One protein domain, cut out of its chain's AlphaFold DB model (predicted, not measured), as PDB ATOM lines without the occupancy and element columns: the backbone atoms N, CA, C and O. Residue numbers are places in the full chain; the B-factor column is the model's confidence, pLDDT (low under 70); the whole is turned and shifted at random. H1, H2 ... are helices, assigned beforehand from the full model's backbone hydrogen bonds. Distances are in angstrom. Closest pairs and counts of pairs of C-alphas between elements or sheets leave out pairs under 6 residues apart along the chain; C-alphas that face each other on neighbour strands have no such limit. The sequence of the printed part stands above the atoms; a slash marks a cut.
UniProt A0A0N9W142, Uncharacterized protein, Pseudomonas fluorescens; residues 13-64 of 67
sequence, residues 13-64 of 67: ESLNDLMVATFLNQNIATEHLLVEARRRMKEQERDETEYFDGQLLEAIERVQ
ATOM      1  N   GLU A  13     172.707 193.912 159.970       86.75
ATOM      2  CA  GLU A  13     172.225 195.295 160.084       86.75
ATOM      3  C   GLU A  13     171.671 195.867 158.767       86.75
ATOM      4  O   GLU A  13     170.906 196.827 158.786       86.75
ATOM      5  N   SER A  14     172.006 195.268 157.622       90.44
ATOM      6  CA  SER A  14     171.522 195.703 156.302       90.44
ATOM      7  C   SER A  14     170.237 195.008 155.840       90.44
ATOM      8  O   SER A  14     169.677 195.366 154.805       90.44
ATOM      9  N   LEU A  15     169.757 194.022 156.603       92.56
ATOM     10  CA  LEU A  15     168.433 193.435 156.400       92.56
ATOM     11  C   LEU A  15     167.332 194.454 156.734       92.56
ATOM     12  O   LEU A  15     167.512 195.324 157.581       92.56
ATOM     13  N   ASN A  16     166.179 194.316 156.092       94.81
ATOM     14  CA  ASN A  16     164.973 195.031 156.500       94.81
ATOM     15  C   ASN A  16     164.127 194.176 157.459       94.81
ATOM     16  O   ASN A  16     164.350 192.963 157.586       94.81
ATOM     17  N   ASP A  17     163.162 194.792 158.131       96.94
ATOM     18  CA  ASP A  17     162.307 194.144 159.126       96.94
ATOM     19  C   ASP A  17     161.581 192.924 158.542       96.94
ATOM     20  O   ASP A  17     161.529 191.865 159.177       96.94
ATOM     21  N   LEU A  18     161.119 193.017 157.289       97.19
ATOM     22  CA  LEU A  18     160.502 191.899 156.576       97.19
ATOM     23  C   LEU A  18     161.459 190.712 156.395       97.19
ATOM     24  O   LEU A  18     161.066 189.560 156.606       97.19
ATOM     25  N   MET A  19     162.709 190.950 156.000       96.38
ATOM     26  CA  MET A  19     163.710 189.898 155.807       96.38
ATOM     27  C   MET A  19     164.054 189.225 157.135       96.38
ATOM     28  O   MET A  19     164.134 187.999 157.192       96.38
ATOM     29  N   VAL A  20     164.194 190.003 158.210       96.56
ATOM     30  CA  VAL A  20     164.454 189.473 159.556       96.56
ATOM     31  C   VAL A  20     163.294 188.602 160.026       96.56
ATOM     32  O   VAL A  20     163.518 187.462 160.436       96.56
ATOM     33  N   ALA A  21     162.057 189.094 159.910       97.69
ATOM     34  CA  ALA A  21     160.857 188.341 160.262       97.69
ATOM     35  C   ALA A  21     160.747 187.046 159.440       97.69
ATOM     36  O   ALA A  21     160.438 185.976 159.965       97.69
ATOM     37  N   THR A  22     161.055 187.128 158.143       96.62
ATOM     38  CA  THR A  22     161.054 185.982 157.226       96.62
ATOM     39  C   THR A  22     162.071 184.924 157.648       96.62
ATOM     40  O   THR A  22     161.732 183.743 157.708       96.62
ATOM     41  N   PHE A  23     163.303 185.322 157.967       95.75
ATOM     42  CA  PHE A  23     164.348 184.383 158.371       95.75
ATOM     43  C   PHE A  23     164.079 183.754 159.741       95.75
ATOM     44  O   PHE A  23     164.275 182.547 159.891       95.75
ATOM     45  N   LEU A  24     163.557 184.527 160.700       96.31
ATOM     46  CA  LEU A  24     163.114 184.006 161.997       96.31
ATOM     47  C   LEU A  24     162.016 182.947 161.829       96.31
ATOM     48  O   LEU A  24     162.143 181.847 162.360       96.31
ATOM     49  N   ASN A  25     160.994 183.219 161.013       96.19
ATOM     50  CA  ASN A  25     159.919 182.261 160.730       96.19
ATOM     51  C   ASN A  25     160.397 180.982 160.018       96.19
ATOM     52  O   ASN A  25     159.743 179.944 160.112       96.19
ATOM     53  N   GLN A  26     161.526 181.040 159.307       95.00
ATOM     54  CA  GLN A  26     162.144 179.894 158.628       95.00
ATOM     55  C   GLN A  26     163.197 179.170 159.485       95.00
ATOM     56  O   GLN A  26     163.824 178.231 158.996       95.00
ATOM     57  N   ASN A  27     163.391 179.572 160.749       94.75
ATOM     58  CA  ASN A  27     164.420 179.042 161.652       94.75
ATOM     59  C   ASN A  27     165.850 179.135 161.081       94.75
ATOM     60  O   ASN A  27     166.687 178.257 161.304       94.75
ATOM     61  N   ILE A  28     166.139 180.192 160.320       91.19
ATOM     62  CA  ILE A  28     167.468 180.452 159.758       91.19
ATOM     63  C   ILE A  28     168.231 181.342 160.732       91.19
ATOM     64  O   ILE A  28     167.695 182.357 161.155       91.19
ATOM     65  N   ALA A  29     169.477 180.975 161.072       89.81
ATOM     66  CA  ALA A  29     170.397 181.760 161.915       89.81
ATOM     67  C   ALA A  29     169.735 182.379 163.170       89.81
ATOM     68  O   ALA A  29     170.048 183.501 163.575       89.81
ATOM     69  N   THR A  30     168.809 181.633 163.777       92.50
ATOM     70  CA  THR A  30     167.809 182.123 164.728       92.50
ATOM     71  C   THR A  30     168.410 182.879 165.908       92.50
ATOM     72  O   THR A  30     167.924 183.944 166.274       92.50
ATOM     73  N   GLU A  31     169.506 182.381 166.483       92.00
ATOM     74  CA  GLU A  31     170.177 183.031 167.614       92.00
ATOM     75  C   GLU A  31     170.679 184.436 167.263       92.00
ATOM     76  O   GLU A  31     170.485 185.377 168.033       92.00
ATOM     77  N   HIS A  32     171.294 184.590 166.089       92.69
ATOM     78  CA  HIS A  32     171.892 185.852 165.656       92.69
ATOM     79  C   HIS A  32     170.806 186.837 165.212       92.69
ATOM     80  O   HIS A  32     170.836 188.012 165.580       92.69
ATOM     81  N   LEU A  33     169.795 186.348 164.491       94.75
ATOM     82  CA  LEU A  33     168.657 187.165 164.070       94.75
ATOM     83  C   LEU A  33     167.788 187.613 165.239       94.75
ATOM     84  O   LEU A  33     167.274 188.721 165.201       94.75
ATOM     85  N   LEU A  34     167.665 186.822 166.305       95.81
ATOM     86  CA  LEU A  34     166.971 187.255 167.516       95.81
ATOM     87  C   LEU A  34     167.684 188.417 168.218       95.81
ATOM     88  O   LEU A  34     167.021 189.287 168.783       95.81
ATOM     89  N   VAL A  35     169.022 188.426 168.229       94.88
ATOM     90  CA  VAL A  35     169.798 189.551 168.777       94.88
ATOM     91  C   VAL A  35     169.540 190.806 167.952       94.88
ATOM     92  O   VAL A  35     169.178 191.839 168.513       94.88
ATOM     93  N   GLU A  36     169.650 190.694 166.632       95.56
ATOM     94  CA  GLU A  36     169.461 191.828 165.736       95.56
ATOM     95  C   GLU A  36     168.011 192.339 165.730       95.56
ATOM     96  O   GLU A  36     167.779 193.541 165.824       95.56
ATOM     97  N   ALA A  37     167.021 191.447 165.707       96.06
ATOM     98  CA  ALA A  37     165.608 191.810 165.769       96.06
ATOM     99  C   ALA A  37     165.284 192.596 167.050       96.06
ATOM    100  O   ALA A  37     164.614 193.624 167.001       96.06
ATOM    101  N   ARG A  38     165.822 192.172 168.203       94.94
ATOM    102  CA  ARG A  38     165.662 192.909 169.467       94.94
ATOM    103  C   ARG A  38     166.356 194.270 169.453       94.94
ATOM    104  O   ARG A  38     165.809 195.218 170.011       94.94
ATOM    105  N   ARG A  39     167.539 194.372 168.837       94.94
ATOM    106  CA  ARG A  39     168.247 195.648 168.665       94.94
ATOM    107  C   ARG A  39     167.404 196.616 167.831       94.94
ATOM    108  O   ARG A  39     167.147 197.729 168.283       94.94
ATOM    109  N   ARG A  40     166.899 196.163 166.677       94.25
ATOM    110  CA  ARG A  40     166.028 196.940 165.779       94.25
ATOM    111  C   ARG A  40     164.783 197.466 166.485       94.25
ATOM    112  O   ARG A  40     164.558 198.668 166.474       94.25
ATOM    113  N   MET A  41     164.056 196.599 167.194       93.25
ATOM    114  CA  MET A  41     162.838 196.976 167.932       93.25
ATOM    115  C   MET A  41     163.058 198.068 168.990       93.25
ATOM    116  O   MET A  41     162.105 198.733 169.390       93.25
ATOM    117  N   LYS A  42     164.290 198.228 169.484       94.00
ATOM    118  CA  LYS A  42     164.633 199.194 170.530       94.00
ATOM    119  C   LYS A  42     165.255 200.478 169.981       94.00
ATOM    120  O   LYS A  42     165.042 201.542 170.554       94.00
ATOM    121  N   GLU A  43     166.085 200.366 168.949       91.31
ATOM    122  CA  GLU A  43     167.035 201.417 168.563       91.31
ATOM    123  C   GLU A  43     166.800 201.973 167.158       91.31
ATOM    124  O   GLU A  43     167.331 203.035 166.842       91.31
ATOM    125  N   GLN A  44     166.031 201.279 166.318       88.75
ATOM    126  CA  GLN A  44     165.841 201.641 164.919       88.75
ATOM    127  C   GLN A  44     164.394 202.065 164.656       88.75
ATOM    128  O   GLN A  44     163.447 201.475 165.176       88.75
ATOM    129  N   GLU A  45     164.225 203.098 163.832       91.56
ATOM    130  CA  GLU A  45     162.922 203.420 163.250       91.56
ATOM    131  C   GLU A  45     162.459 202.258 162.363       91.56
ATOM    132  O   GLU A  45     163.269 201.646 161.660       91.56
ATOM    133  N   ARG A  46     161.166 201.925 162.427       91.50
ATOM    134  CA  ARG A  46     160.608 200.834 161.623       91.50
ATOM    135  C   ARG A  46     160.725 201.205 160.149       91.50
ATOM    136  O   ARG A  46     160.352 202.306 159.766       91.50
ATOM    137  N   ASP A  47     161.236 200.291 159.332       93.06
ATOM    138  CA  ASP A  47     161.517 200.570 157.915       93.06
ATOM    139  C   ASP A  47     160.294 200.438 156.991       93.06
ATOM    140  O   ASP A  47     160.424 200.553 155.773       93.06
ATOM    141  N   GLU A  48     159.116 200.188 157.576       94.81
ATOM    142  CA  GLU A  48     157.823 200.035 156.897       94.81
ATOM    143  C   GLU A  48     157.793 198.909 155.844       94.81
ATOM    144  O   GLU A  48     156.910 198.874 154.988       94.81
ATOM    145  N   THR A  49     158.738 197.959 155.892       97.00
ATOM    146  CA  THR A  49     158.805 196.861 154.911       97.00
ATOM    147  C   THR A  49     157.920 195.664 155.242       97.00
ATOM    148  O   THR A  49     157.721 194.807 154.378       97.00
ATOM    149  N   GLU A  50     157.402 195.579 156.469       97.00
ATOM    150  CA  GLU A  50     156.499 194.507 156.895       97.00
ATOM    151  C   GLU A  50     155.254 194.425 155.996       97.00
ATOM    152  O   GLU A  50     154.724 195.431 155.528       97.00
ATOM    153  N   TYR A  51     154.739 193.214 155.776       97.25
ATOM    154  CA  TYR A  51     153.464 193.038 155.071       97.25
ATOM    155  C   TYR A  51     152.260 193.464 155.915       97.25
ATOM    156  O   TYR A  51     151.197 193.757 155.365       97.25
ATOM    157  N   PHE A  52     152.410 193.436 157.238       96.94
ATOM    158  CA  PHE A  52     151.405 193.842 158.210       96.94
ATOM    159  C   PHE A  52     152.082 194.315 159.494       96.94
ATOM    160  O   PHE A  52     153.158 193.829 159.843       96.94
ATOM    161  N   ASP A  53     151.419 195.223 160.207       95.56
ATOM    162  CA  ASP A  53     151.945 195.818 161.432       95.56
ATOM    163  C   ASP A  53     152.280 194.752 162.481       95.56
ATOM    164  O   ASP A  53     151.422 193.974 162.907       95.56
ATOM    165  N   GLY A  54     153.532 194.749 162.937       96.25
ATOM    166  CA  GLY A  54     153.994 193.871 164.009       96.25
ATOM    167  C   GLY A  54     154.488 192.506 163.534       96.25
ATOM    168  O   GLY A  54     154.770 191.651 164.375       96.25
ATOM    169  N   GLN A  55     154.658 192.293 162.227       98.06
ATOM    170  CA  GLN A  55     155.141 191.027 161.667       98.06
ATOM    171  C   GLN A  55     156.477 190.561 162.278       98.06
ATOM    172  O   GLN A  55     156.654 189.375 162.565       98.06
ATOM    173  N   LEU A  56     157.428 191.472 162.493       97.56
ATOM    174  CA  LEU A  56     158.712 191.170 163.126       97.56
ATOM    175  C   LEU A  56     158.539 190.777 164.592       97.56
ATOM    176  O   LEU A  56     159.201 189.849 165.055       97.56
ATOM    177  N   LEU A  57     157.644 191.453 165.314       97.38
ATOM    178  CA  LEU A  57     157.367 191.136 166.712       97.38
ATOM    179  C   LEU A  57     156.773 189.728 166.836       97.38
ATOM    180  O   LEU A  57     157.276 188.929 167.622       97.38
ATOM    181  N   GLU A  58     155.793 189.395 165.995       97.56
ATOM    182  CA  GLU A  58     155.193 188.057 165.951       97.56
ATOM    183  C   GLU A  58     156.251 186.973 165.669       97.56
ATOM    184  O   GLU A  58     156.279 185.929 166.325       97.56
ATOM    185  N   ALA A  59     157.179 187.230 164.740       97.69
ATOM    186  CA  ALA A  59     158.258 186.296 164.426       97.69
ATOM    187  C   ALA A  59     159.223 186.078 165.610       97.69
ATOM    188  O   ALA A  59     159.655 184.947 165.854       97.69
ATOM    189  N   ILE A  60     159.549 187.132 166.372       97.25
ATOM    190  CA  ILE A  60     160.359 187.026 167.599       97.25
ATOM    191  C   ILE A  60     159.634 186.162 168.637       97.25
ATOM    192  O   ILE A  60     160.231 185.236 169.193       97.25
ATOM    193  N   GLU A  61     158.355 186.450 168.887       96.75
ATOM    194  CA  GLU A  61     157.541 185.747 169.879       96.75
ATOM    195  C   GLU A  61     157.396 184.265 169.533       96.75
ATOM    196  O   GLU A  61     157.603 183.409 170.394       96.75
ATOM    197  N   ARG A  62     157.136 183.937 168.263       94.94
ATOM    198  CA  ARG A  62     157.033 182.552 167.784       94.94
ATOM    199  C   ARG A  62     158.277 181.732 168.112       94.94
ATOM    200  O   ARG A  62     158.175 180.618 168.624       94.94
ATOM    201  N   VAL A  63     159.452 182.288 167.828       94.38
ATOM    202  CA  VAL A  63     160.730 181.620 168.087       94.38
ATOM    203  C   VAL A  63     160.962 181.439 169.590       94.38
ATOM    204  O   VAL A  63     161.395 180.374 170.023       94.38
ATOM    205  N   GLN A  64     160.665 182.457 170.403       89.50
ATOM    206  CA  GLN A  64     160.837 182.395 171.861       89.50
ATOM    207  C   GLN A  64     159.856 181.431 172.539       89.50
ATOM    208  O   GLN A  64     160.191 180.833 173.560       89.50
TER     209      GLN A  64
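This is residues 13 to 64 of the 67 residues of an uncharacterized protein of Pseudomonas fluorescens (UniProt A0A0N9W142). Three short helices pack into a small compact cluster, their centres making a triangle. H1 and H2 form a helical hairpin, and H3 packs beside H1 and runs the same way as it, after a long link that swings past the end where H1 begins. The printed part has 52 residues, with three named helices in the order H1, H2, H3 and no named strand; the class is all helix. The whole is compact, with a radius of gyration of the C-alphas of 9.5 A, and its rounded outline spans 23 by 20 by 17 A.

Going along from residue 13, look first at H1, residues 17 to 25, and then at H2, residues 30 to 43. These two touch, and their closest C-alphas are those of Leu 24 and Thr 30, 5.7 A apart. They form a helical hairpin over a tight link of 4 residues, running opposite ways at a shallow tilt of 32 degrees. Go on to H3, residues 55 to 64, which touches H1 with 16 pairs of C-alphas within 8 A. The closest of these pairs is Ala 21 and Leu 56, 4.6 A apart, and H1 and H3 run the same way at a shallow tilt of 29 degrees. H2 and H3 touch with 4 pairs of C-alphas within 8 A, the closest being those of Leu 34 and Ile 60, 6.6 A apart. These two run opposite ways at a steep tilt of 47 degrees. The helix packing is mostly aligned, helices lying at shallow tilts, but only just: 2 of the 3 touching pairs are shallow. In H1, H2 and H3 every O i to N i+4 pair is within hydrogen-bond range.

Find C-alpha 17 at (162.307, 194.144, 159.126); from there H1 runs 12.2 A to C-alpha 25 at (159.919, 182.261, 160.730). H2, the longest helix with 14 residues, begins at C-alpha 30, at (167.809, 182.123, 164.728), and measures 19.7 A to C-alpha 43. H3 begins at Gln 55 and measures 14.5 A to C-alpha 64 at (160.837, 182.395, 171.861), where the printed part ends.

The two C-alphas farthest apart are those of Asn 27 and Glu 45, at 24.5 A, while the first and last printed C-alphas, of Glu 13 and Gln 64, are 20.9 A apart. The printed part has no cut. The link from H2 to H3, 11 residues, is long. The mean pLDDT of the printed part is 94.7, and no printed residue is under 70.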